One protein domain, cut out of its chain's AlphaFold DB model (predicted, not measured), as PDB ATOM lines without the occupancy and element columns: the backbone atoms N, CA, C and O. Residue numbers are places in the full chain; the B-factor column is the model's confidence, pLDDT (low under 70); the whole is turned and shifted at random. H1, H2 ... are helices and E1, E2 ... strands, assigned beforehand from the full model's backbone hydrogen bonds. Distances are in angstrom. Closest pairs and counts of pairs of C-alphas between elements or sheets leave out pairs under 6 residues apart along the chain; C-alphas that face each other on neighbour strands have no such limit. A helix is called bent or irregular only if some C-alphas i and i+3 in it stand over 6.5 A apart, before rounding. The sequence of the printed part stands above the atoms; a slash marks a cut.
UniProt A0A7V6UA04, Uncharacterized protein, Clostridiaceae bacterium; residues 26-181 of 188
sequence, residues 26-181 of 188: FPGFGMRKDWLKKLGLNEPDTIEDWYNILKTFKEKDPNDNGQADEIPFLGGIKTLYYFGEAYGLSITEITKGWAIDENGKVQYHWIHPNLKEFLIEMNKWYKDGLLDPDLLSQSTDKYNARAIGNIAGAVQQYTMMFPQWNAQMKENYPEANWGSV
ATOM      1  N   PHE A  26     -43.375  46.398 -31.287       77.81
ATOM      2  CA  PHE A  26     -44.645  46.451 -32.009       77.81
ATOM      3  C   PHE A  26     -44.688  45.345 -33.077       77.81
ATOM      4  O   PHE A  26     -43.659  45.043 -33.684       77.81
ATOM      5  N   PRO A  27     -45.845  44.706 -33.308       88.38
ATOM      6  CA  PRO A  27     -46.031  43.807 -34.440       88.38
ATOM      7  C   PRO A  27     -45.904  44.560 -35.769       88.38
ATOM      8  O   PRO A  27     -46.730  45.407 -36.084       88.38
ATOM      9  N   GLY A  28     -44.897  44.227 -36.571       91.44
ATOM     10  CA  GLY A  28     -44.638  44.862 -37.862       91.44
ATOM     11  C   GLY A  28     -44.383  43.849 -38.970       91.44
ATOM     12  O   GLY A  28     -44.253  42.646 -38.729       91.44
ATOM     13  N   PHE A  29     -44.311  44.348 -40.198       96.94
ATOM     14  CA  PHE A  29     -43.926  43.541 -41.345       96.94
ATOM     15  C   PHE A  29     -42.405  43.419 -41.429       96.94
ATOM     16  O   PHE A  29     -41.681  44.406 -41.294       96.94
ATOM     17  N   GLY A  30     -41.933  42.197 -41.653       97.81
ATOM     18  CA  GLY A  30     -40.532  41.872 -41.885       97.81
ATOM     19  C   GLY A  30     -40.353  41.252 -43.260       97.81
ATOM     20  O   GLY A  30     -41.215  40.509 -43.727       97.81
ATOM     21  N   MET A  31     -39.228  41.537 -43.902       98.62
ATOM     22  CA  MET A  31     -38.876  40.973 -45.200       98.62
ATOM     23  C   MET A  31     -37.370  40.722 -45.282       98.62
ATOM     24  O   MET A  31     -36.579  41.453 -44.676       98.62
ATOM     25  N   ARG A  32     -36.976  39.696 -46.041       98.75
ATOM     26  CA  ARG A  32     -35.581  39.377 -46.358       98.75
ATOM     27  C   ARG A  32     -34.970  40.456 -47.251       98.75
ATOM     28  O   ARG A  32     -35.170  40.479 -48.465       98.75
ATOM     29  N   LYS A  33     -34.216  41.372 -46.643       98.62
ATOM     30  CA  LYS A  33     -33.539  42.485 -47.334       98.62
ATOM     31  C   LYS A  33     -32.428  41.991 -48.251       98.62
ATOM     32  O   LYS A  33     -32.167  42.588 -49.290       98.62
ATOM     33  N   ASP A  34     -31.783  40.900 -47.869       98.56
ATOM     34  CA  ASP A  34     -30.776  40.226 -48.675       98.56
ATOM     35  C   ASP A  34     -31.384  39.611 -49.943       98.56
ATOM     36  O   ASP A  34     -30.805  39.762 -51.018       98.56
ATOM     37  N   TRP A  35     -32.595  39.049 -49.861       98.69
ATOM     38  CA  TRP A  35     -33.330  38.566 -51.033       98.69
ATOM     39  C   TRP A  35     -33.740  39.707 -51.963       98.69
ATOM     40  O   TRP A  35     -33.524  39.617 -53.171       98.69
ATOM     41  N   LEU A  36     -34.261  40.809 -51.409       98.75
ATOM     42  CA  LEU A  36     -34.558  42.016 -52.189       98.75
ATOM     43  C   LEU A  36     -33.313  42.518 -52.930       98.75
ATOM     44  O   LEU A  36     -33.350  42.704 -54.144       98.75
ATOM     45  N   LYS A  37     -32.188  42.661 -52.221       98.56
ATOM     46  CA  LYS A  37     -30.917  43.114 -52.801       98.56
ATOM     47  C   LYS A  37     -30.423  42.176 -53.901       98.56
ATOM     48  O   LYS A  37     -30.016  42.653 -54.958       98.56
ATOM     49  N   LYS A  38     -30.457  40.863 -53.666       98.00
ATOM     50  CA  LYS A  38     -30.027  39.845 -54.633       98.00
ATOM     51  C   LYS A  38     -30.853  39.895 -55.920       98.00
ATOM     52  O   LYS A  38     -30.297  39.772 -57.006       98.00
ATOM     53  N   LEU A  39     -32.160  40.111 -55.796       98.12
ATOM     54  CA  LEU A  39     -33.089  40.179 -56.924       98.12
ATOM     55  C   LEU A  39     -33.212  41.585 -57.536       98.12
ATOM     56  O   LEU A  39     -33.951  41.761 -58.503       98.12
ATOM     57  N   GLY A  40     -32.502  42.585 -57.000       98.19
ATOM     58  CA  GLY A  40     -32.570  43.972 -57.471       98.19
ATOM     59  C   GLY A  40     -33.928  44.643 -57.227       98.19
ATOM     60  O   GLY A  40     -34.321  45.525 -57.988       98.19
ATOM     61  N   LEU A  41     -34.655  44.209 -56.196       98.44
ATOM     62  CA  LEU A  41     -35.978  44.708 -55.833       98.44
ATOM     63  C   LEU A  41     -35.873  45.820 -54.782       98.44
ATOM     64  O   LEU A  41     -35.052  45.756 -53.865       98.44
ATOM     65  N   ASN A  42     -36.752  46.814 -54.893       98.00
ATOM     66  CA  ASN A  42     -36.956  47.809 -53.844       98.00
ATOM     67  C   ASN A  42     -37.878  47.260 -52.748       98.00
ATOM     68  O   ASN A  42     -38.567  46.258 -52.935       98.00
ATOM     69  N   GLU A  43     -37.904  47.934 -51.599       97.75
ATOM     70  CA  GLU A  43     -38.896  47.645 -50.565       97.75
ATOM     71  C   GLU A  43     -40.316  47.972 -51.056       97.75
ATOM     72  O   GLU A  43     -40.481  48.942 -51.800       97.75
ATOM     73  N   PRO A  44     -41.336  47.196 -50.646       97.69
ATOM     74  CA  PRO A  44     -42.710  47.452 -51.062       97.69
ATOM     75  C   PRO A  44     -43.288  48.714 -50.412       97.69
ATOM     76  O   PRO A  44     -43.090  48.939 -49.217       97.69
ATOM     77  N   ASP A  45     -44.080  49.475 -51.173       96.81
ATOM     78  CA  ASP A  45     -44.879  50.602 -50.662       96.81
ATOM     79  C   ASP A  45     -46.386  50.308 -50.740       96.81
ATOM     80  O   ASP A  45     -47.160  50.704 -49.869       96.81
ATOM     81  N   THR A  46     -46.817  49.563 -51.759       97.75
ATOM     82  CA  THR A  46     -48.228  49.257 -52.031       97.75
ATOM     83  C   THR A  46     -48.542  47.771 -51.876       97.75
ATOM     84  O   THR A  46     -47.656  46.916 -51.926       97.75
ATOM     85  N   ILE A  47     -49.825  47.434 -51.722       97.44
ATOM     86  CA  ILE A  47     -50.269  46.031 -51.713       97.44
ATOM     87  C   ILE A  47     -49.910  45.287 -53.017       97.44
ATOM     88  O   ILE A  47     -49.658  44.082 -52.990       97.44
ATOM     89  N   GLU A  48     -49.824  46.002 -54.142       97.56
ATOM     90  CA  GLU A  48     -49.388  45.450 -55.426       97.56
ATOM     91  C   GLU A  48     -47.885  45.134 -55.433       97.56
ATOM     92  O   GLU A  48     -47.493  44.050 -55.873       97.56
ATOM     93  N   ASP A  49     -47.044  46.016 -54.879       98.06
ATOM     94  CA  ASP A  49     -45.606  45.746 -54.724       98.06
ATOM     95  C   ASP A  49     -45.378  44.498 -53.874       98.06
ATOM     96  O   ASP A  49     -44.572  43.637 -54.230       98.06
ATOM     97  N   TRP A  50     -46.131  44.367 -52.777       98.44
ATOM     98  CA  TRP A  50     -46.107  43.172 -51.941       98.44
ATOM     99  C   TRP A  50     -46.435  41.919 -52.747       98.44
ATOM    100  O   TRP A  50     -45.647  40.975 -52.737       98.44
ATOM    101  N   TYR A  51     -47.548  41.905 -53.485       98.50
ATOM    102  CA  TYR A  51     -47.912  40.764 -54.325       98.50
ATOM    103  C   TYR A  51     -46.792  40.396 -55.313       98.50
ATOM    104  O   TYR A  51     -46.397  39.230 -55.401       98.50
ATOM    105  N   ASN A  52     -46.239  41.386 -56.018       98.69
ATOM    106  CA  ASN A  52     -45.201  41.174 -57.025       98.69
ATOM    107  C   ASN A  52     -43.885  40.668 -56.418       98.69
ATOM    108  O   ASN A  52     -43.259  39.761 -56.971       98.69
ATOM    109  N   ILE A  53     -43.476  41.202 -55.267       98.69
ATOM    110  CA  ILE A  53     -42.273  40.754 -54.556       98.69
ATOM    111  C   ILE A  53     -42.454  39.325 -54.045       98.69
ATOM    112  O   ILE A  53     -41.586  38.487 -54.281       98.69
ATOM    113  N   LEU A  54     -43.587  39.015 -53.408       98.75
ATOM    114  CA  LEU A  54     -43.874  37.665 -52.917       98.75
ATOM    115  C   LEU A  54     -43.897  36.650 -54.067       98.75
ATOM    116  O   LEU A  54     -43.317  35.568 -53.967       98.75
ATOM    117  N   LYS A  55     -44.503  37.015 -55.197       98.69
ATOM    118  CA  LYS A  55     -44.468  36.191 -56.406       98.69
ATOM    119  C   LYS A  55     -43.044  36.001 -56.929       98.69
ATOM    120  O   LYS A  55     -42.668  34.889 -57.279       98.69
ATOM    121  N   THR A  56     -42.229  37.053 -56.917       98.69
ATOM    122  CA  THR A  56     -40.826  36.966 -57.344       98.69
ATOM    123  C   THR A  56     -40.015  36.054 -56.420       98.69
ATOM    124  O   THR A  56     -39.257  35.225 -56.916       98.69
ATOM    125  N   PHE A  57     -40.207  36.134 -55.098       98.62
ATOM    126  CA  PHE A  57     -39.565  35.225 -54.140       98.62
ATOM    127  C   PHE A  57     -39.913  33.762 -54.404       98.62
ATOM    128  O   PHE A  57     -39.033  32.917 -54.322       98.62
ATOM    129  N   LYS A  58     -41.159  33.475 -54.787       98.25
ATOM    130  CA  LYS A  58     -41.586  32.124 -55.163       98.25
ATOM    131  C   LYS A  58     -40.907  31.600 -56.436       98.25
ATOM    132  O   LYS A  58     -40.721  30.400 -56.590       98.25
ATOM    133  N   GLU A  59     -40.633  32.478 -57.400       97.81
ATOM    134  CA  GLU A  59     -40.258  32.085 -58.768       97.81
ATOM    135  C   GLU A  59     -38.751  32.151 -59.053       97.81
ATOM    136  O   GLU A  59     -38.309  31.650 -60.090       97.81
ATOM    137  N   LYS A  60     -37.969  32.825 -58.203       98.06
ATOM    138  CA  LYS A  60     -36.580  33.205 -58.512       98.06
ATOM    139  C   LYS A  60     -35.512  32.586 -57.618       98.06
ATOM    140  O   LYS A  60     -34.369  33.013 -57.747       98.06
ATOM    141  N   ASP A  61     -35.860  31.618 -56.771       97.38
ATOM    142  CA  ASP A  61     -34.904  30.910 -55.902       97.38
ATOM    143  C   ASP A  61     -33.951  31.886 -55.172       97.38
ATOM    144  O   ASP A  61     -32.726  31.899 -55.367       97.38
ATOM    145  N   PRO A  62     -34.488  32.845 -54.391       97.44
ATOM    146  CA  PRO A  62     -33.650  33.787 -53.669       97.44
ATOM    147  C   PRO A  62     -32.748  33.109 -52.628       97.44
ATOM    148  O   PRO A  62     -31.789  33.758 -52.202       97.44
ATOM    149  N   ASN A  63     -32.975  31.842 -52.263       97.31
ATOM    150  CA  ASN A  63     -32.115  31.105 -51.337       97.31
ATOM    151  C   ASN A  63     -30.956  30.314 -52.005       97.31
ATOM    152  O   ASN A  63     -30.076  29.862 -51.271       97.31
ATOM    153  N   ASP A  64     -30.890  30.251 -53.346       95.38
ATOM    154  CA  ASP A  64     -29.861  29.574 -54.172       95.38
ATOM    155  C   ASP A  64     -29.727  28.058 -53.938       95.38
ATOM    156  O   ASP A  64     -28.643  27.488 -54.115       95.38
ATOM    157  N   ASN A  65     -30.793  27.371 -53.528       96.38
ATOM    158  CA  ASN A  65     -30.724  25.930 -53.273       96.38
ATOM    159  C   ASN A  65     -31.174  25.066 -54.472       96.38
ATOM    160  O   ASN A  65     -31.052  23.837 -54.418       96.38
ATOM    161  N   GLY A  66     -31.665  25.684 -55.553       96.56
ATOM    162  CA  GLY A  66     -32.138  25.014 -56.765       96.56
ATOM    163  C   GLY A  66     -33.507  24.337 -56.636       96.56
ATOM    164  O   GLY A  66     -33.898  23.584 -57.532       96.56
ATOM    165  N   GLN A  67     -34.228  24.556 -55.537       96.38
ATOM    166  CA  GLN A  67     -35.541  23.992 -55.237       96.38
ATOM    167  C   GLN A  67     -36.551  25.124 -55.050       96.38
ATOM    168  O   GLN A  67     -36.246  26.160 -54.487       96.38
ATOM    169  N   ALA A  68     -37.788  24.913 -55.501       96.12
ATOM    170  CA  ALA A  68     -38.877  25.857 -55.256       96.12
ATOM    171  C   ALA A  68     -39.488  25.606 -53.866       96.12
ATOM    172  O   ALA A  68     -40.611  25.100 -53.760       96.12
ATOM    173  N   ASP A  69     -38.715  25.865 -52.810       97.12
ATOM    174  CA  ASP A  69     -39.101  25.627 -51.414       97.12
ATOM    175  C   ASP A  69     -39.391  26.910 -50.623       97.12
ATOM    176  O   ASP A  69     -39.746  26.846 -49.439       97.12
ATOM    177  N   GLU A  70     -39.316  28.071 -51.275       98.44
ATOM    178  CA  GLU A  70     -39.644  29.338 -50.650       98.44
ATOM    179  C   GLU A  70     -41.106  29.417 -50.213       98.44
ATOM    180  O   GLU A  70     -42.049  29.135 -50.955       98.44
ATOM    181  N   ILE A  71     -41.285  29.913 -48.994       98.44
ATOM    182  CA  ILE A  71     -42.541  30.395 -48.441       98.44
ATOM    183  C   ILE A  71     -42.502  31.922 -48.562       98.44
ATOM    184  O   ILE A  71     -41.843  32.578 -47.745       98.44
ATOM    185  N   PRO A  72     -43.187  32.525 -49.555       98.62
ATOM    186  CA  PRO A  72     -43.065  33.956 -49.782       98.62
ATOM    187  C   PRO A  72     -43.529  34.765 -48.577       98.62
ATOM    188  O   PRO A  72     -42.781  35.611 -48.093       98.62
ATOM    189  N   PHE A  73     -44.723  34.474 -48.054       98.56
ATOM    190  CA  PHE A  73     -45.223  35.042 -46.808       98.56
ATOM    191  C   PHE A  73     -45.463  33.944 -45.766       98.56
ATOM    192  O   PHE A  73     -46.443  33.195 -45.826       98.56
ATOM    193  N   LEU A  74     -44.567  33.869 -44.785       98.25
ATOM    194  CA  LEU A  74     -44.660  32.983 -43.632       98.25
ATOM    195  C   LEU A  74     -45.595  33.606 -42.583       98.25
ATOM    196  O   LEU A  74     -45.358  34.702 -42.065       98.25
ATOM    197  N   GLY A  75     -46.670  32.895 -42.243       95.44
ATOM    198  CA  GLY A  75     -47.722  33.440 -41.393       95.44
ATOM    199  C   GLY A  75     -48.817  32.447 -41.021       95.44
ATOM    200  O   GLY A  75     -48.789  31.273 -41.380       95.44
ATOM    201  N   GLY A  76     -49.800  32.963 -40.289       94.06
ATOM    202  CA  GLY A  76     -51.083  32.314 -40.025       94.06
ATOM    203  C   GLY A  76     -52.236  33.248 -40.394       94.06
ATOM    204  O   GLY A  76     -52.018  34.396 -40.776       94.06
ATOM    205  N   ILE A  77     -53.488  32.810 -40.236       92.31
ATOM    206  CA  ILE A  77     -54.650  33.667 -40.558       92.31
ATOM    207  C   ILE A  77     -54.551  35.047 -39.887       92.31
ATOM    208  O   ILE A  77     -54.760  36.073 -40.527       92.31
ATOM    209  N   LYS A  78     -54.182  35.076 -38.603       92.06
ATOM    210  CA  LYS A  78     -54.137  36.313 -37.812       92.06
ATOM    211  C   LYS A  78     -53.069  37.295 -38.285       92.06
ATOM    212  O   LYS A  78     -53.254  38.500 -38.149       92.06
ATOM    213  N   THR A  79     -51.970  36.804 -38.859       93.31
ATOM    214  CA  THR A  79     -50.909  37.673 -39.384       93.31
ATOM    215  C   THR A  79     -51.366  38.391 -40.654       93.31
ATOM    216  O   THR A  79     -50.943  39.515 -40.902       93.31
ATOM    217  N   LEU A  80     -52.284  37.792 -41.427       94.81
ATOM    218  CA  LEU A  80     -52.851  38.424 -42.624       94.81
ATOM    219  C   LEU A  80     -53.735  39.629 -42.297       94.81
ATOM    220  O   LEU A  80     -53.859  40.531 -43.116       94.81
ATOM    221  N   TYR A  81     -54.321  39.686 -41.099       95.12
ATOM    222  CA  TYR A  81     -55.190  40.796 -40.693       95.12
ATOM    223  C   TYR A  81     -54.470  42.148 -40.670       95.12
ATOM    224  O   TYR A  81     -55.121  43.179 -40.803       95.12
ATOM    225  N   TYR A  82     -53.137  42.157 -40.567       94.94
ATOM    226  CA  TYR A  82     -52.338  43.379 -40.670       94.94
ATOM    227  C   TYR A  82     -52.364  43.991 -42.075       94.94
ATOM    228  O   TYR A  82     -52.283  45.207 -42.203       94.94
ATOM    229  N   PHE A  83     -52.563  43.191 -43.128       96.44
ATOM    230  CA  PHE A  83     -52.799  43.723 -44.475       96.44
ATOM    231  C   PHE A  83     -54.165  44.416 -44.596       96.44
ATOM    232  O   PHE A  83     -54.385  45.166 -45.544       96.44
ATOM    233  N   GLY A  84     -55.071  44.213 -43.632       95.62
ATOM    234  CA  GLY A  84     -56.360  44.899 -43.577       95.62
ATOM    235  C   GLY A  84     -56.225  46.421 -43.494       95.62
ATOM    236  O   GLY A  84     -57.086  47.126 -44.018       95.62
ATOM    237  N   GLU A  85     -55.133  46.946 -42.929       93.06
ATOM    238  CA  GLU A  85     -54.895  48.395 -42.851       93.06
ATOM    239  C   GLU A  85     -54.845  49.051 -44.238       93.06
ATOM    240  O   GLU A  85     -55.407  50.131 -44.413       93.06
ATOM    241  N   ALA A  86     -54.312  48.353 -45.248       96.06
ATOM    242  CA  ALA A  86     -54.318  48.805 -46.642       96.06
ATOM    243  C   ALA A  86     -55.747  48.993 -47.200       96.06
ATOM    244  O   ALA A  86     -55.965  49.726 -48.153       96.06
ATOM    245  N   TYR A  87     -56.747  48.367 -46.581       96.12
ATOM    246  CA  TYR A  87     -58.161  48.459 -46.955       96.12
ATOM    247  C   TYR A  87     -58.966  49.358 -45.999       96.12
ATOM    248  O   TYR A  87     -60.200  49.382 -46.059       96.12
ATOM    249  N   GLY A  88     -58.290  50.081 -45.098       93.56
ATOM    250  CA  GLY A  88     -58.920  50.868 -44.036       93.56
ATOM    251  C   GLY A  88     -59.500  50.012 -42.904       93.56
ATOM    252  O   GLY A  88     -60.357  50.472 -42.154       93.56
ATOM    253  N   LEU A  89     -59.070  48.753 -42.775       94.56
ATOM    254  CA  LEU A  89     -59.622  47.790 -41.826       94.56
ATOM    255  C   LEU A  89     -58.673  47.565 -40.648       94.56
ATOM    256  O   LEU A  89     -57.710  46.810 -40.712       94.56
ATOM    257  N   SER A  90     -59.018  48.143 -39.507       93.69
ATOM    258  CA  SER A  90     -58.462  47.746 -38.213       93.69
ATOM    259  C   SER A  90     -59.079  46.436 -37.684       93.69
ATOM    260  O   SER A  90     -60.008  46.461 -36.881       93.69
ATOM    261  N   ILE A  91     -58.584  45.287 -38.155       94.31
ATOM    262  CA  ILE A  91     -59.077  43.935 -37.800       94.31
ATOM    263  C   ILE A  91     -58.024  43.058 -37.098       94.31
ATOM    264  O   ILE A  91     -58.169  41.840 -37.016       94.31
ATOM    265  N   THR A  92     -56.957  43.666 -36.578       91.94
ATOM    266  CA  THR A  92     -55.870  42.950 -35.894       91.94
ATOM    267  C   THR A  92     -56.320  42.389 -34.542       91.94
ATOM    268  O   THR A  92     -57.352  42.776 -33.991       91.94
ATOM    269  N   GLU A  93     -55.521  41.504 -33.945       86.19
ATOM    270  CA  GLU A  93     -55.793  40.972 -32.596       86.19
ATOM    271  C   GLU A  93     -55.792  42.062 -31.510       86.19
ATOM    272  O   GLU A  93     -56.420  41.891 -30.462       86.19
ATOM    273  N   ILE A  94     -55.107  43.183 -31.763       85.31
ATOM    274  CA  ILE A  94     -55.051  44.329 -30.850       85.31
ATOM    275  C   ILE A  94     -56.389  45.067 -30.868       85.31
ATOM    276  O   ILE A  94     -56.964  45.327 -29.812       85.31
ATOM    277  N   THR A  95     -56.901  45.388 -32.056       89.56
ATOM    278  CA  THR A  95     -58.118  46.201 -32.189       89.56
ATOM    279  C   THR A  95     -59.395  45.370 -32.183       89.56
ATOM    280  O   THR A  95     -60.477  45.887 -31.910       89.56
ATOM    281  N   LYS A  96     -59.286  44.060 -32.431       90.88
ATOM    282  CA  LYS A  96     -60.395  43.094 -32.459       90.88
ATOM    283  C   LYS A  96     -61.524  43.500 -33.412       90.88
ATOM    284  O   LYS A  96     -62.672  43.102 -33.217       90.88
ATOM    285  N   GLY A  97     -61.202  44.273 -34.449       94.12
ATOM    286  CA  GLY A  97     -62.179  44.794 -35.404       94.12
ATOM    287  C   GLY A  97     -62.817  46.123 -35.022       94.12
ATOM    288  O   GLY A  97     -63.669  46.590 -35.767       94.12
ATOM    289  N   TRP A  98     -62.478  46.719 -33.881       94.50
ATOM    290  CA  TRP A  98     -63.045  47.997 -33.464       94.50
ATOM    291  C   TRP A  98     -62.160  49.158 -33.902       94.50
ATOM    292  O   TRP A  98     -60.948  49.142 -33.693       94.50
ATOM    293  N   ALA A  99     -62.781  50.188 -34.464       92.62
ATOM    294  CA  ALA A  99     -62.122  51.433 -34.836       92.62
ATOM    295  C   ALA A  99     -63.029  52.632 -34.557       92.62
ATOM    296  O   ALA A  99     -64.218  52.478 -34.277       92.62
ATOM    297  N   ILE A 100     -62.454  53.828 -34.630       91.38
ATOM    298  CA  ILE A 100     -63.174  55.096 -34.548       91.38
ATOM    299  C   ILE A 100     -62.979  55.800 -35.889       91.38
ATOM    300  O   ILE A 100     -61.848  55.886 -36.364       91.38
ATOM    301  N   ASP A 101     -64.066  56.262 -36.498       87.81
ATOM    302  CA  ASP A 101     -63.992  57.036 -37.736       87.81
ATOM    303  C   ASP A 101     -63.610  58.504 -37.497       87.81
ATOM    304  O   ASP A 101     -63.494  58.972 -36.364       87.81
ATOM    305  N   GLU A 102     -63.433  59.253 -38.583       87.75
ATOM    306  CA  GLU A 102     -63.061  60.674 -38.544       87.75
ATOM    307  C   GLU A 102     -64.066  61.551 -37.775       87.75
ATOM    308  O   GLU A 102     -63.708  62.620 -37.282       87.75
ATOM    309  N   ASN A 103     -65.312  61.091 -37.623       92.62
ATOM    310  CA  ASN A 103     -66.371  61.790 -36.895       92.62
ATOM    311  C   ASN A 103     -66.459  61.362 -35.420       92.62
ATOM    312  O   ASN A 103     -67.368  61.790 -34.705       92.62
ATOM    313  N   GLY A 104     -65.549  60.506 -34.948       93.19
ATOM    314  CA  GLY A 104     -65.541  60.011 -33.576       93.19
ATOM    315  C   GLY A 104     -66.534  58.877 -33.311       93.19
ATOM    316  O   GLY A 104     -66.775  58.542 -32.148       93.19
ATOM    317  N   LYS A 105     -67.130  58.270 -34.346       93.44
ATOM    318  CA  LYS A 105     -68.085  57.169 -34.184       93.44
ATOM    319  C   LYS A 105     -67.362  55.825 -34.199       93.44
ATOM    320  O   LYS A 105     -66.533  55.547 -35.060       93.44
ATOM    321  N   VAL A 106     -67.724  54.965 -33.247       94.12
ATOM    322  CA  VAL A 106     -67.211  53.593 -33.170       94.12
ATOM    323  C   VAL A 106     -67.771  52.757 -34.322       94.12
ATOM    324  O   VAL A 106     -68.982  52.732 -34.558       94.12
ATOM    325  N   GLN A 107     -66.885  52.039 -35.006       94.19
ATOM    326  CA  GLN A 107     -67.191  51.139 -36.107       94.19
ATOM    327  C   GLN A 107     -66.657  49.732 -35.834       94.19
ATOM    328  O   GLN A 107     -65.651  49.551 -35.145       94.19
ATOM    329  N   TYR A 108     -67.340  48.736 -36.403       95.75
ATOM    330  CA  TYR A 108     -66.923  47.339 -36.369       95.75
ATOM    331  C   TYR A 108     -66.531  46.880 -37.775       95.75
ATOM    332  O   TYR A 108     -67.373  46.704 -38.654       95.75
ATOM    333  N   HIS A 109     -65.238  46.706 -38.009       95.75
ATOM    334  CA  HIS A 109     -64.668  46.494 -39.334       95.75
ATOM    335  C   HIS A 109     -64.873  45.091 -39.907       95.75
ATOM    336  O   HIS A 109     -64.782  44.912 -41.118       95.75
ATOM    337  N   TRP A 110     -65.258  44.112 -39.085       95.56
ATOM    338  CA  TRP A 110     -65.647  42.779 -39.571       95.56
ATOM    339  C   TRP A 110     -66.956  42.767 -40.374       95.56
ATOM    340  O   TRP A 110     -67.287  41.758 -40.988       95.56
ATOM    341  N   ILE A 111     -67.699  43.876 -40.383       95.00
ATOM    342  CA  ILE A 111     -68.891  44.065 -41.223       95.00
ATOM    343  C   ILE A 111     -68.734  45.247 -42.190       95.00
ATOM    344  O   ILE A 111     -69.710  45.674 -42.807       95.00
ATOM    345  N   HIS A 112     -67.525  45.803 -42.313       94.44
ATOM    346  CA  HIS A 112     -67.270  46.943 -43.187       94.44
ATOM    347  C   HIS A 112     -67.250  46.507 -44.664       94.44
ATOM    348  O   HIS A 112     -66.708  45.440 -44.967       94.44
ATOM    349  N   PRO A 113     -67.775  47.315 -45.608       92.94
ATOM    350  CA  PRO A 113     -67.822  46.955 -47.029       92.94
ATOM    351  C   PRO A 113     -66.465  46.551 -47.628       92.94
ATOM    352  O   PRO A 113     -66.392  45.579 -48.381       92.94
ATOM    353  N   ASN A 114     -65.380  47.229 -47.233       94.56
ATOM    354  CA  ASN A 114     -64.027  46.951 -47.738       94.56
ATOM    355  C   ASN A 114     -63.485  45.568 -47.339       94.56
ATOM    356  O   ASN A 114     -62.517  45.104 -47.939       94.56
ATOM    357  N   LEU A 115     -64.099  44.882 -46.363       96.25
ATOM    358  CA  LEU A 115     -63.677  43.537 -45.962       96.25
ATOM    359  C   LEU A 115     -63.750  42.552 -47.131       96.25
ATOM    360  O   LEU A 115     -62.899  41.675 -47.246       96.25
ATOM    361  N   LYS A 116     -64.736  42.707 -48.020       96.38
ATOM    362  CA  LYS A 116     -64.878  41.833 -49.187       96.38
ATOM    363  C   LYS A 116     -63.666  41.927 -50.116       96.38
ATOM    364  O   LYS A 116     -63.148  40.888 -50.515       96.38
ATOM    365  N   GLU A 117     -63.204  43.137 -50.420       96.94
ATOM    366  CA  GLU A 117     -62.055  43.357 -51.308       96.94
ATOM    367  C   GLU A 117     -60.761  42.826 -50.686       96.94
ATOM    368  O   GLU A 117     -60.009  42.105 -51.338       96.94
ATOM    369  N   PHE A 118     -60.569  43.055 -49.384       97.38
ATOM    370  CA  PHE A 118     -59.461  42.459 -48.637       97.38
ATOM    371  C   PHE A 118     -59.452  40.922 -48.737       97.38
ATOM    372  O   PHE A 118     -58.418  40.315 -49.020       97.38
ATOM    373  N   LEU A 119     -60.606  40.276 -48.542       96.81
ATOM    374  CA  LEU A 119     -60.714  38.817 -48.626       96.81
ATOM    375  C   LEU A 119     -60.476  38.289 -50.048       96.81
ATOM    376  O   LEU A 119     -59.910  37.205 -50.197       96.81
ATOM    377  N   ILE A 120     -60.885  39.031 -51.081       97.75
ATOM    378  CA  ILE A 120     -60.598  38.693 -52.481       97.75
ATOM    379  C   ILE A 120     -59.084  38.709 -52.727       97.75
ATOM    380  O   ILE A 120     -58.559  37.739 -53.280       97.75
ATOM    381  N   GLU A 121     -58.372  39.737 -52.258       97.62
ATOM    382  CA  GLU A 121     -56.914  39.829 -52.408       97.62
ATOM    383  C   GLU A 121     -56.196  38.699 -51.655       97.62
ATOM    384  O   GLU A 121     -55.373  37.985 -52.229       97.62
ATOM    385  N   MET A 122     -56.564  38.438 -50.395       97.31
ATOM    386  CA  MET A 122     -55.975  37.330 -49.631       97.31
ATOM    387  C   MET A 122     -56.281  35.965 -50.265       97.31
ATOM    388  O   MET A 122     -55.436  35.067 -50.251       97.31
ATOM    389  N   ASN A 123     -57.461  35.793 -50.877       97.31
ATOM    390  CA  ASN A 123     -57.791  34.575 -51.617       97.31
ATOM    391  C   ASN A 123     -56.950  34.417 -52.889       97.31
ATOM    392  O   ASN A 123     -56.559  33.294 -53.214       97.31
ATOM    393  N   LYS A 124     -56.660  35.513 -53.596       98.19
ATOM    394  CA  LYS A 124     -55.744  35.519 -54.740       98.19
ATOM    395  C   LYS A 124     -54.344  35.085 -54.305       98.19
ATOM    396  O   LYS A 124     -53.804  34.155 -54.893       98.19
ATOM    397  N   TRP A 125     -53.805  35.649 -53.224       98.44
ATOM    398  CA  TRP A 125     -52.481  35.272 -52.701       98.44
ATOM    399  C   TRP A 125     -52.425  33.797 -52.295       98.44
ATOM    400  O   TRP A 125     -51.438  33.115 -52.565       98.44
ATOM    401  N   TYR A 126     -53.502  33.283 -51.692       97.56
ATOM    402  CA  TYR A 126     -53.626  31.863 -51.368       97.56
ATOM    403  C   TYR A 126     -53.613  30.979 -52.624       97.56
ATOM    404  O   TYR A 126     -52.838  30.026 -52.694       97.56
ATOM    405  N   LYS A 127     -54.436  31.300 -53.633       98.12
ATOM    406  CA  LYS A 127     -54.506  30.552 -54.903       98.12
ATOM    407  C   LYS A 127     -53.188  30.575 -55.668       98.12
ATOM    408  O   LYS A 127     -52.804  29.564 -56.248       98.12
ATOM    409  N   ASP A 128     -52.487  31.698 -55.610       98.38
ATOM    410  CA  ASP A 128     -51.185  31.873 -56.242       98.38
ATOM    411  C   ASP A 128     -50.049  31.247 -55.415       98.38
ATOM    412  O   ASP A 128     -48.892  31.270 -55.834       98.38
ATOM    413  N   GLY A 129     -50.352  30.634 -54.263       97.81
ATOM    414  CA  GLY A 129     -49.386  29.948 -53.405       97.81
ATOM    415  C   GLY A 129     -48.342  30.886 -52.803       97.81
ATOM    416  O   GLY A 129     -47.187  30.495 -52.668       97.81
ATOM    417  N   LEU A 130     -48.725  32.132 -52.510       98.69
ATOM    418  CA  LEU A 130     -47.849  33.142 -51.905       98.69
ATOM    419  C   LEU A 130     -47.867  33.097 -50.372       98.69
ATOM    420  O   LEU A 130     -47.024  33.708 -49.721       98.69
ATOM    421  N   LEU A 131     -48.840  32.396 -49.794       98.38
ATOM    422  CA  LEU A 131     -49.039  32.278 -48.353       98.38
ATOM    423  C   LEU A 131     -48.523  30.935 -47.838       98.38
ATOM    424  O   LEU A 131     -48.530  29.947 -48.572       98.38
ATOM    425  N   ASP A 132     -48.149  30.889 -46.559       96.94
ATOM    426  CA  ASP A 132     -47.784  29.640 -45.890       96.94
ATOM    427  C   ASP A 132     -48.878  28.561 -46.082       96.94
ATOM    428  O   ASP A 132     -50.044  28.806 -45.747       96.94
ATOM    429  N   PRO A 133     -48.539  27.360 -46.594       93.38
ATOM    430  CA  PRO A 133     -49.507  26.279 -46.805       93.38
ATOM    431  C   PRO A 133     -50.170  25.788 -45.507       93.38
ATOM    432  O   PRO A 133     -51.268  25.234 -45.538       93.38
ATOM    433  N   ASP A 134     -49.535  26.018 -44.360       93.69
ATOM    434  CA  ASP A 134     -50.006  25.662 -43.025       93.69
ATOM    435  C   ASP A 134     -50.687  26.835 -42.302       93.69
ATOM    436  O   ASP A 134     -50.735  26.873 -41.073       93.69
ATOM    437  N   LEU A 135     -51.251  27.795 -43.043       91.56
ATOM    438  CA  LEU A 135     -51.891  29.006 -42.506       91.56
ATOM    439  C   LEU A 135     -52.885  28.746 -41.349       91.56
ATOM    440  O   LEU A 135     -53.050  29.592 -40.465       91.56
ATOM    441  N   LEU A 136     -53.563  27.590 -41.368       91.38
ATOM    442  CA  LEU A 136     -54.567  27.172 -40.377       91.38
ATOM    443  C   LEU A 136     -53.998  26.367 -39.201       91.38
ATOM    444  O   LEU A 136     -54.646  26.267 -38.162       91.38
ATOM    445  N   SER A 137     -52.830  25.755 -39.375       92.31
ATOM    446  CA  SER A 137     -52.249  24.756 -38.465       92.31
ATOM    447  C   SER A 137     -50.862  25.154 -37.948       92.31
ATOM    448  O   SER A 137     -50.184  24.352 -37.304       92.31
ATOM    449  N   GLN A 138     -50.431  26.384 -38.228       91.50
ATOM    450  CA  GLN A 138     -49.126  26.902 -37.845       91.50
ATOM    451  C   GLN A 138     -48.928  26.885 -36.323       91.50
ATOM    452  O   GLN A 138     -49.776  27.361 -35.568       91.50
ATOM    453  N   SER A 139     -47.768  26.393 -35.880       92.69
ATOM    454  CA  SER A 139     -47.314  26.495 -34.492       92.69
ATOM    455  C   SER A 139     -46.154  27.481 -34.377       92.69
ATOM    456  O   SER A 139     -45.446  27.736 -35.350       92.69
ATOM    457  N   THR A 140     -45.924  28.015 -33.176       91.38
ATOM    458  CA  THR A 140     -44.809  28.940 -32.916       91.38
ATOM    459  C   THR A 140     -43.452  28.321 -33.255       91.38
ATOM    460  O   THR A 140     -42.615  28.979 -33.868       91.38
ATOM    461  N   ASP A 141     -43.241  27.048 -32.912       93.62
ATOM    462  CA  ASP A 141     -41.970  26.357 -33.162       93.62
ATOM    463  C   ASP A 141     -41.721  26.160 -34.657       93.62
ATOM    464  O   ASP A 141     -40.633  26.448 -35.154       93.62
ATOM    465  N   LYS A 142     -42.753  25.730 -35.393       94.81
ATOM    466  CA  LYS A 142     -42.686  25.538 -36.846       94.81
ATOM    467  C   LYS A 142     -42.450  26.863 -37.567       94.81
ATOM    468  O   LYS A 142     -41.609  26.928 -38.462       94.81
ATOM    469  N   TYR A 143     -43.129  27.918 -37.129       95.94
ATOM    470  CA  TYR A 143     -42.951  29.265 -37.648       95.94
ATOM    471  C   TYR A 143     -41.510  29.754 -37.449       95.94
ATOM    472  O   TYR A 143     -40.854  30.145 -38.411       95.94
ATOM    473  N   ASN A 144     -40.979  29.667 -36.225       95.62
ATOM    474  CA  ASN A 144     -39.616  30.111 -35.932       95.62
ATOM    475  C   ASN A 144     -38.569  29.296 -36.697       95.62
ATOM    476  O   ASN A 144     -37.655  29.884 -37.269       95.62
ATOM    477  N   ALA A 145     -38.722  27.970 -36.761       96.75
ATOM    478  CA  ALA A 145     -37.815  27.103 -37.508       96.75
ATOM    479  C   ALA A 145     -37.764  27.469 -39.000       96.75
ATOM    480  O   ALA A 145     -36.687  27.494 -39.590       96.75
ATOM    481  N   ARG A 146     -38.908  27.808 -39.607       97.31
ATOM    482  CA  ARG A 146     -38.981  28.262 -41.005       97.31
ATOM    483  C   ARG A 146     -38.402  29.662 -41.204       97.31
ATOM    484  O   ARG A 146     -37.713  29.887 -42.197       97.31
ATOM    485  N   ALA A 147     -38.628  30.577 -40.259       97.62
ATOM    486  CA  ALA A 147     -38.094  31.938 -40.308       97.62
ATOM    487  C   ALA A 147     -36.554  31.959 -40.315       97.62
ATOM    488  O   ALA A 147     -35.954  32.731 -41.062       97.62
ATOM    489  N   ILE A 148     -35.919  31.075 -39.535       97.88
ATOM    490  CA  ILE A 148     -34.452  30.931 -39.489       97.88
ATOM    491  C   ILE A 148     -33.902  29.875 -40.461       97.88
ATOM    492  O   ILE A 148     -32.692  29.741 -40.613       97.88
ATOM    493  N   GLY A 149     -34.781  29.121 -41.123       97.62
ATOM    494  CA  GLY A 149     -34.438  28.009 -42.013       97.62
ATOM    495  C   GLY A 149     -34.056  28.417 -43.435       97.62
ATOM    496  O   GLY A 149     -33.853  27.541 -44.263       97.62
ATOM    497  N   ASN A 150     -33.969  29.720 -43.723       97.94
ATOM    498  CA  ASN A 150     -33.675  30.285 -45.049       97.94
ATOM    499  C   ASN A 150     -34.691  29.935 -46.155       97.94
ATOM    500  O   ASN A 150     -34.363  29.982 -47.334       97.94
ATOM    501  N   ILE A 151     -35.939  29.652 -45.781       98.00
ATOM    502  CA  ILE A 151     -37.028  29.378 -46.734       98.00
ATOM    503  C   ILE A 151     -38.133  30.439 -46.705       98.00
ATOM    504  O   ILE A 151     -38.974  30.467 -47.588       98.00
ATOM    505  N   ALA A 152     -38.164  31.329 -45.710       98.44
ATOM    506  CA  ALA A 152     -39.197  32.359 -45.591       98.44
ATOM    507  C   ALA A 152     -38.723  33.718 -46.131       98.44
ATOM    508  O   ALA A 152     -37.644  34.185 -45.759       98.44
ATOM    509  N   GLY A 153     -39.554  34.364 -46.958       98.38
ATOM    510  CA  GLY A 153     -39.235  35.654 -47.587       98.38
ATOM    511  C   GLY A 153     -39.777  36.881 -46.856       98.38
ATOM    512  O   GLY A 153     -39.102  37.910 -46.769       98.38
ATOM    513  N   ALA A 154     -40.981  36.782 -46.303       98.56
ATOM    514  CA  ALA A 154     -41.642  37.852 -45.574       98.56
ATOM    515  C   ALA A 154     -42.516  37.313 -44.442       98.56
ATOM    516  O   ALA A 154     -42.957  36.166 -44.469       98.56
ATOM    517  N   VAL A 155     -42.769  38.156 -43.444       97.94
ATOM    518  CA  VAL A 155     -43.554  37.826 -42.253       97.94
ATOM    519  C   VAL A 155     -44.298  39.044 -41.713       97.94
ATOM    520  O   VAL A 155     -43.947  40.189 -41.994       97.94
ATOM    521  N   GLN A 156     -45.253  38.794 -40.823       95.38
ATOM    522  CA  GLN A 156     -45.660  39.758 -39.806       95.38
ATOM    523  C   GLN A 156     -45.307  39.184 -38.429       95.38
ATOM    524  O   GLN A 156     -45.687  38.057 -38.108       95.38
ATOM    525  N   GLN A 157     -44.540  39.938 -37.641       94.56
ATOM    526  CA  GLN A 157     -44.069  39.525 -36.320       94.56
ATOM    527  C   GLN A 157     -43.674  40.744 -35.474       94.56
ATOM    528  O   GLN A 157     -43.473  41.844 -35.983       94.56
ATOM    529  N   TYR A 158     -43.535  40.555 -34.166       91.94
ATOM    530  CA  TYR A 158     -42.833  41.483 -33.287       91.94
ATOM    531  C   TYR A 158     -41.462  41.870 -33.859       91.94
ATOM    532  O   TYR A 158     -40.615  41.006 -34.087       91.94
ATOM    533  N   THR A 159     -41.229  43.169 -34.068       90.94
ATOM    534  CA  THR A 159     -40.010  43.683 -34.724       90.94
ATOM    535  C   THR A 159     -38.722  43.291 -34.003       90.94
ATOM    536  O   THR A 159     -37.672  43.182 -34.636       90.94
ATOM    537  N   MET A 160     -38.785  43.006 -32.698       91.75
ATOM    538  CA  MET A 160     -37.633  42.521 -31.936       91.75
ATOM    539  C   MET A 160     -37.138  41.132 -32.369       91.75
ATOM    540  O   MET A 160     -36.000  40.778 -32.064       91.75
ATOM    541  N   MET A 161     -37.965  40.349 -33.069       94.81
ATOM    542  CA  MET A 161     -37.583  39.022 -33.558       94.81
ATOM    543  C   MET A 161     -36.579  39.101 -34.706       94.81
ATOM    544  O   MET A 161     -35.725  38.232 -34.816       94.81
ATOM    545  N   PHE A 162     -36.617  40.149 -35.534       95.81
ATOM    546  CA  PHE A 162     -35.745  40.263 -36.709       95.81
ATOM    547  C   PHE A 162     -34.247  40.270 -36.356       95.81
ATOM    548  O   PHE A 162     -33.520  39.434 -36.894       95.81
ATOM    549  N   PRO A 163     -33.748  41.101 -35.414       95.69
ATOM    550  CA  PRO A 163     -32.348  41.016 -35.001       95.69
ATOM    551  C   PRO A 163     -32.000  39.685 -34.312       95.69
ATOM    552  O   PRO A 163     -30.865  39.229 -34.433       95.69
ATOM    553  N   GLN A 164     -32.949  39.044 -33.618       95.69
ATOM    554  CA  GLN A 164     -32.723  37.734 -32.992       95.69
ATOM    555  C   GLN A 164     -32.548  36.637 -34.045       95.69
ATOM    556  O   GLN A 164     -31.580  35.882 -33.984       95.69
ATOM    557  N   TRP A 165     -33.432  36.589 -35.041       97.69
ATOM    558  CA  TRP A 165     -33.313  35.666 -36.164       97.69
ATOM    559  C   TRP A 165     -32.045  35.923 -36.968       97.69
ATOM    560  O   TRP A 165     -31.344  34.969 -37.276       97.69
ATOM    561  N   ASN A 166     -31.677  37.183 -37.224       98.06
ATOM    562  CA  ASN A 166     -30.407  37.503 -37.886       98.06
ATOM    563  C   ASN A 166     -29.208  36.947 -37.102       98.06
ATOM    564  O   ASN A 166     -28.298  36.370 -37.692       98.06
ATOM    565  N   ALA A 167     -29.214  37.062 -35.769       97.75
ATOM    566  CA  ALA A 167     -28.167  36.480 -34.932       97.75
ATOM    567  C   ALA A 167     -28.148  34.940 -34.993       97.75
ATOM    568  O   ALA A 167     -27.070  34.357 -35.067       97.75
ATOM    569  N   GLN A 168     -29.318  34.293 -35.000       97.50
ATOM    570  CA  GLN A 168     -29.453  32.832 -35.100       97.50
ATOM    571  C   GLN A 168     -29.063  32.288 -36.480       97.50
ATOM    572  O   GLN A 168     -28.484  31.211 -36.579       97.50
ATOM    573  N   MET A 169     -29.364  33.028 -37.544       97.94
ATOM    574  CA  MET A 169     -29.051  32.636 -38.916       97.94
ATOM    575  C   MET A 169     -27.577  32.844 -39.256       97.94
ATOM    576  O   MET A 169     -27.078  32.153 -40.134       97.94
ATOM    577  N   LYS A 170     -26.865  33.735 -38.557       96.62
ATOM    578  CA  LYS A 170     -25.496  34.157 -38.896       96.62
ATOM    579  C   LYS A 170     -24.496  33.010 -39.090       96.62
ATOM    580  O   LYS A 170     -23.576  33.154 -39.888       96.62
ATOM    581  N   GLU A 171     -24.649  31.909 -38.358       96.31
ATOM    582  CA  GLU A 171     -23.753  30.749 -38.458       96.31
ATOM    583  C   GLU A 171     -23.915  29.997 -39.788       96.31
ATOM    584  O   GLU A 171     -22.920  29.669 -40.428       96.31
ATOM    585  N   ASN A 172     -25.158  29.773 -40.226       96.62
ATOM    586  CA  ASN A 172     -25.465  28.963 -41.413       96.62
ATOM    587  C   ASN A 172     -25.738  29.808 -42.668       96.62
ATOM    588  O   ASN A 172     -25.507  29.361 -43.787       96.62
ATOM    589  N   TYR A 173     -26.221  31.034 -42.479       97.25
ATOM    590  CA  TYR A 173     -26.654  31.970 -43.513       97.25
ATOM    591  C   TYR A 173     -26.144  33.382 -43.162       97.25
ATOM    592  O   TYR A 173     -26.930  34.244 -42.765       97.25
ATOM    593  N   PRO A 174     -24.827  33.643 -43.263       96.12
ATOM    594  CA  PRO A 174     -24.209  34.885 -42.779       96.12
ATOM    595  C   PRO A 174     -24.724  36.158 -43.463       96.12
ATOM    596  O   PRO A 174     -24.677  37.229 -42.862       96.12
ATOM    597  N   GLU A 175     -25.242  36.039 -44.687       95.94
ATOM    598  CA  GLU A 175     -25.822  37.149 -45.453       95.94
ATOM    599  C   GLU A 175     -27.321  37.361 -45.176       95.94
ATOM    600  O   GLU A 175     -27.895  38.346 -45.642       95.94
ATOM    601  N   ALA A 176     -27.973  36.457 -44.433       97.75
ATOM    602  CA  ALA A 176     -29.398  36.564 -44.147       97.75
ATOM    603  C   ALA A 176     -29.703  37.824 -43.331       97.75
ATOM    604  O   ALA A 176     -29.074  38.098 -42.305       97.75
ATOM    605  N   ASN A 177     -30.701  38.585 -43.782       98.25
ATOM    606  CA  ASN A 177     -31.058  39.852 -43.167       98.25
ATOM    607  C   ASN A 177     -32.573  40.079 -43.186       98.25
ATOM    608  O   ASN A 177     -33.137  40.636 -44.131       98.25
ATOM    609  N   TRP A 178     -33.229  39.702 -42.094       98.38
ATOM    610  CA  TRP A 178     -34.563  40.173 -41.754       98.38
ATOM    611  C   TRP A 178     -34.519  41.649 -41.376       98.38
ATOM    612  O   TRP A 178     -33.833  42.045 -40.431       98.38
ATOM    613  N   GLY A 179     -35.309  42.458 -42.079       97.38
ATOM    614  CA  GLY A 179     -35.506  43.861 -41.747       97.38
ATOM    615  C   GLY A 179     -36.970  44.261 -41.836       97.38
ATOM    616  O   GLY A 179     -37.734  43.694 -42.619       97.38
ATOM    617  N   SER A 180     -37.350  45.264 -41.049       96.44
ATOM    618  CA  SER A 180     -38.696  45.829 -41.100       96.44
ATOM    619  C   SER A 180     -38.967  46.487 -42.450       96.44
ATOM    620  O   SER A 180     -38.078  47.106 -43.038       96.44
ATOM    621  N   VAL A 181     -40.201  46.382 -42.919       96.12
ATOM    622  CA  VAL A 181     -40.746  47.141 -44.053       96.12
ATOM    623  C   VAL A 181     -41.990  47.888 -43.583       96.12
ATOM    624  O   VAL A 181     -42.607  47.522 -42.577       96.12
TER     625      VAL A 181
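Overview. This is residues 26 to 181 of the 188 residues of an uncharacterized protein of Clostridiaceae bacterium (UniProt A0A7V6UA04). A small, strongly twisted sheet of four strands, E2, E5, E1 and E6, forms the core, covered by helices on both faces: H1, H2 and H3 over one, H5 and H6 over the other. At one end of the long axis the little hairpin of E3 and E4 lies far out from this body, and H4 leads back from there, packed on H3. The printed part has 156 residues with six named helices and six named strands, in the order E1 H1 H2 E2 H3 E3 E4 H4 H5 E5 H6 E6, of mixed class. The sheet order is E2 E5 E1 E6, mixed, with E2 and E5 parallel and the other neighbours antiparallel. The whole is compact, with a radius of gyration of the C-alphas of 16.1 A, yet elongated in outline, 51 by 30 by 28 A.

Along the chain. E1 is residues 27 to 32, 16.5 A long, with C-alpha 27 at (-46.031, 43.807, -34.440). H1 follows as residues 33 to 39, and H2 as residues 47 to 59, 18.6 A. E2 is residues 71 to 74, and H3 is residues 77 to 87, 16.5 A. H3 is neither bent nor irregular, but only just: C-alphas 82 and 85 are 6.0 A apart. E3, residues 98 to 100, and E4, residues 106 to 108, are short. H4 is residues 115 to 127, 18.2 A, beginning at C-alpha 115 (-63.677, 43.537, -45.962). H5 is residues 140 to 148, 12.4 A, and E5 residues 152 to 158, 15.7 A. H6 is residues 161 to 169, 11.9 A, and E6 residues 178 to 181, ending at C-alpha 181 (-40.746, 47.141, -44.053).

Arrangement. E1, an inner strand, is antiparallel to E5, with N 30 and O 155 at 2.9 A, and to the edge strand E6, with N 31 and O 179 at 2.9 A. The edge strand E2 is parallel to E5, with N 74 and O 154 at 2.8 A. Helices on both faces of this sheet give three layers. H1 stands up from it, its line rising 53 degrees, at a height over the sheet of 8.6 A. H2, on the same face, runs along the strands, at 1 degrees to E2 on the local plane; the closest C-alphas are those of Leu 54 and Pro 72, 4.9 A. H3, on the same face too, runs across the strands, at 85 degrees to E1 on the local plane. H3 and H4 touch at a steep tilt of 54 degrees, opposite ways, closest at the C-alphas of Tyr 87 and Phe 118, 6.4 A. H4 is not on the sheet. E3 and E4 form a hairpin, with N 107 and O 99 at 2.8 A. On the opposite face, H5 runs slantwise to the strands, at 55 degrees to E5 on the local plane. H6, on the same face as H5, lies over E6 and runs along the strands. H5 and H6 touch, closest at the C-alphas of Ile 148 and Met 169, 5.7 A. E5, H6 and E6 make a split strand-helix-strand unit, two strands running the same way with E1 between them, and its crossover is right-handed. In H1, H2, H4, H5 and H6 every O i to N i+4 pair is within hydrogen-bond range; in H3 0 of 7 are, but 8 of 8 O i to N i+3 pairs are.

Size, cuts and confidence. The two C-alphas farthest apart, those of Gly 66 and Asn 103, are 54.0 A apart. The printed part has no cut. The links H2 to E2, 11 residues, and H4 to H5, 12 residues, are long. The mean pLDDT of the printed part is 95.8, and no printed residue is under 70.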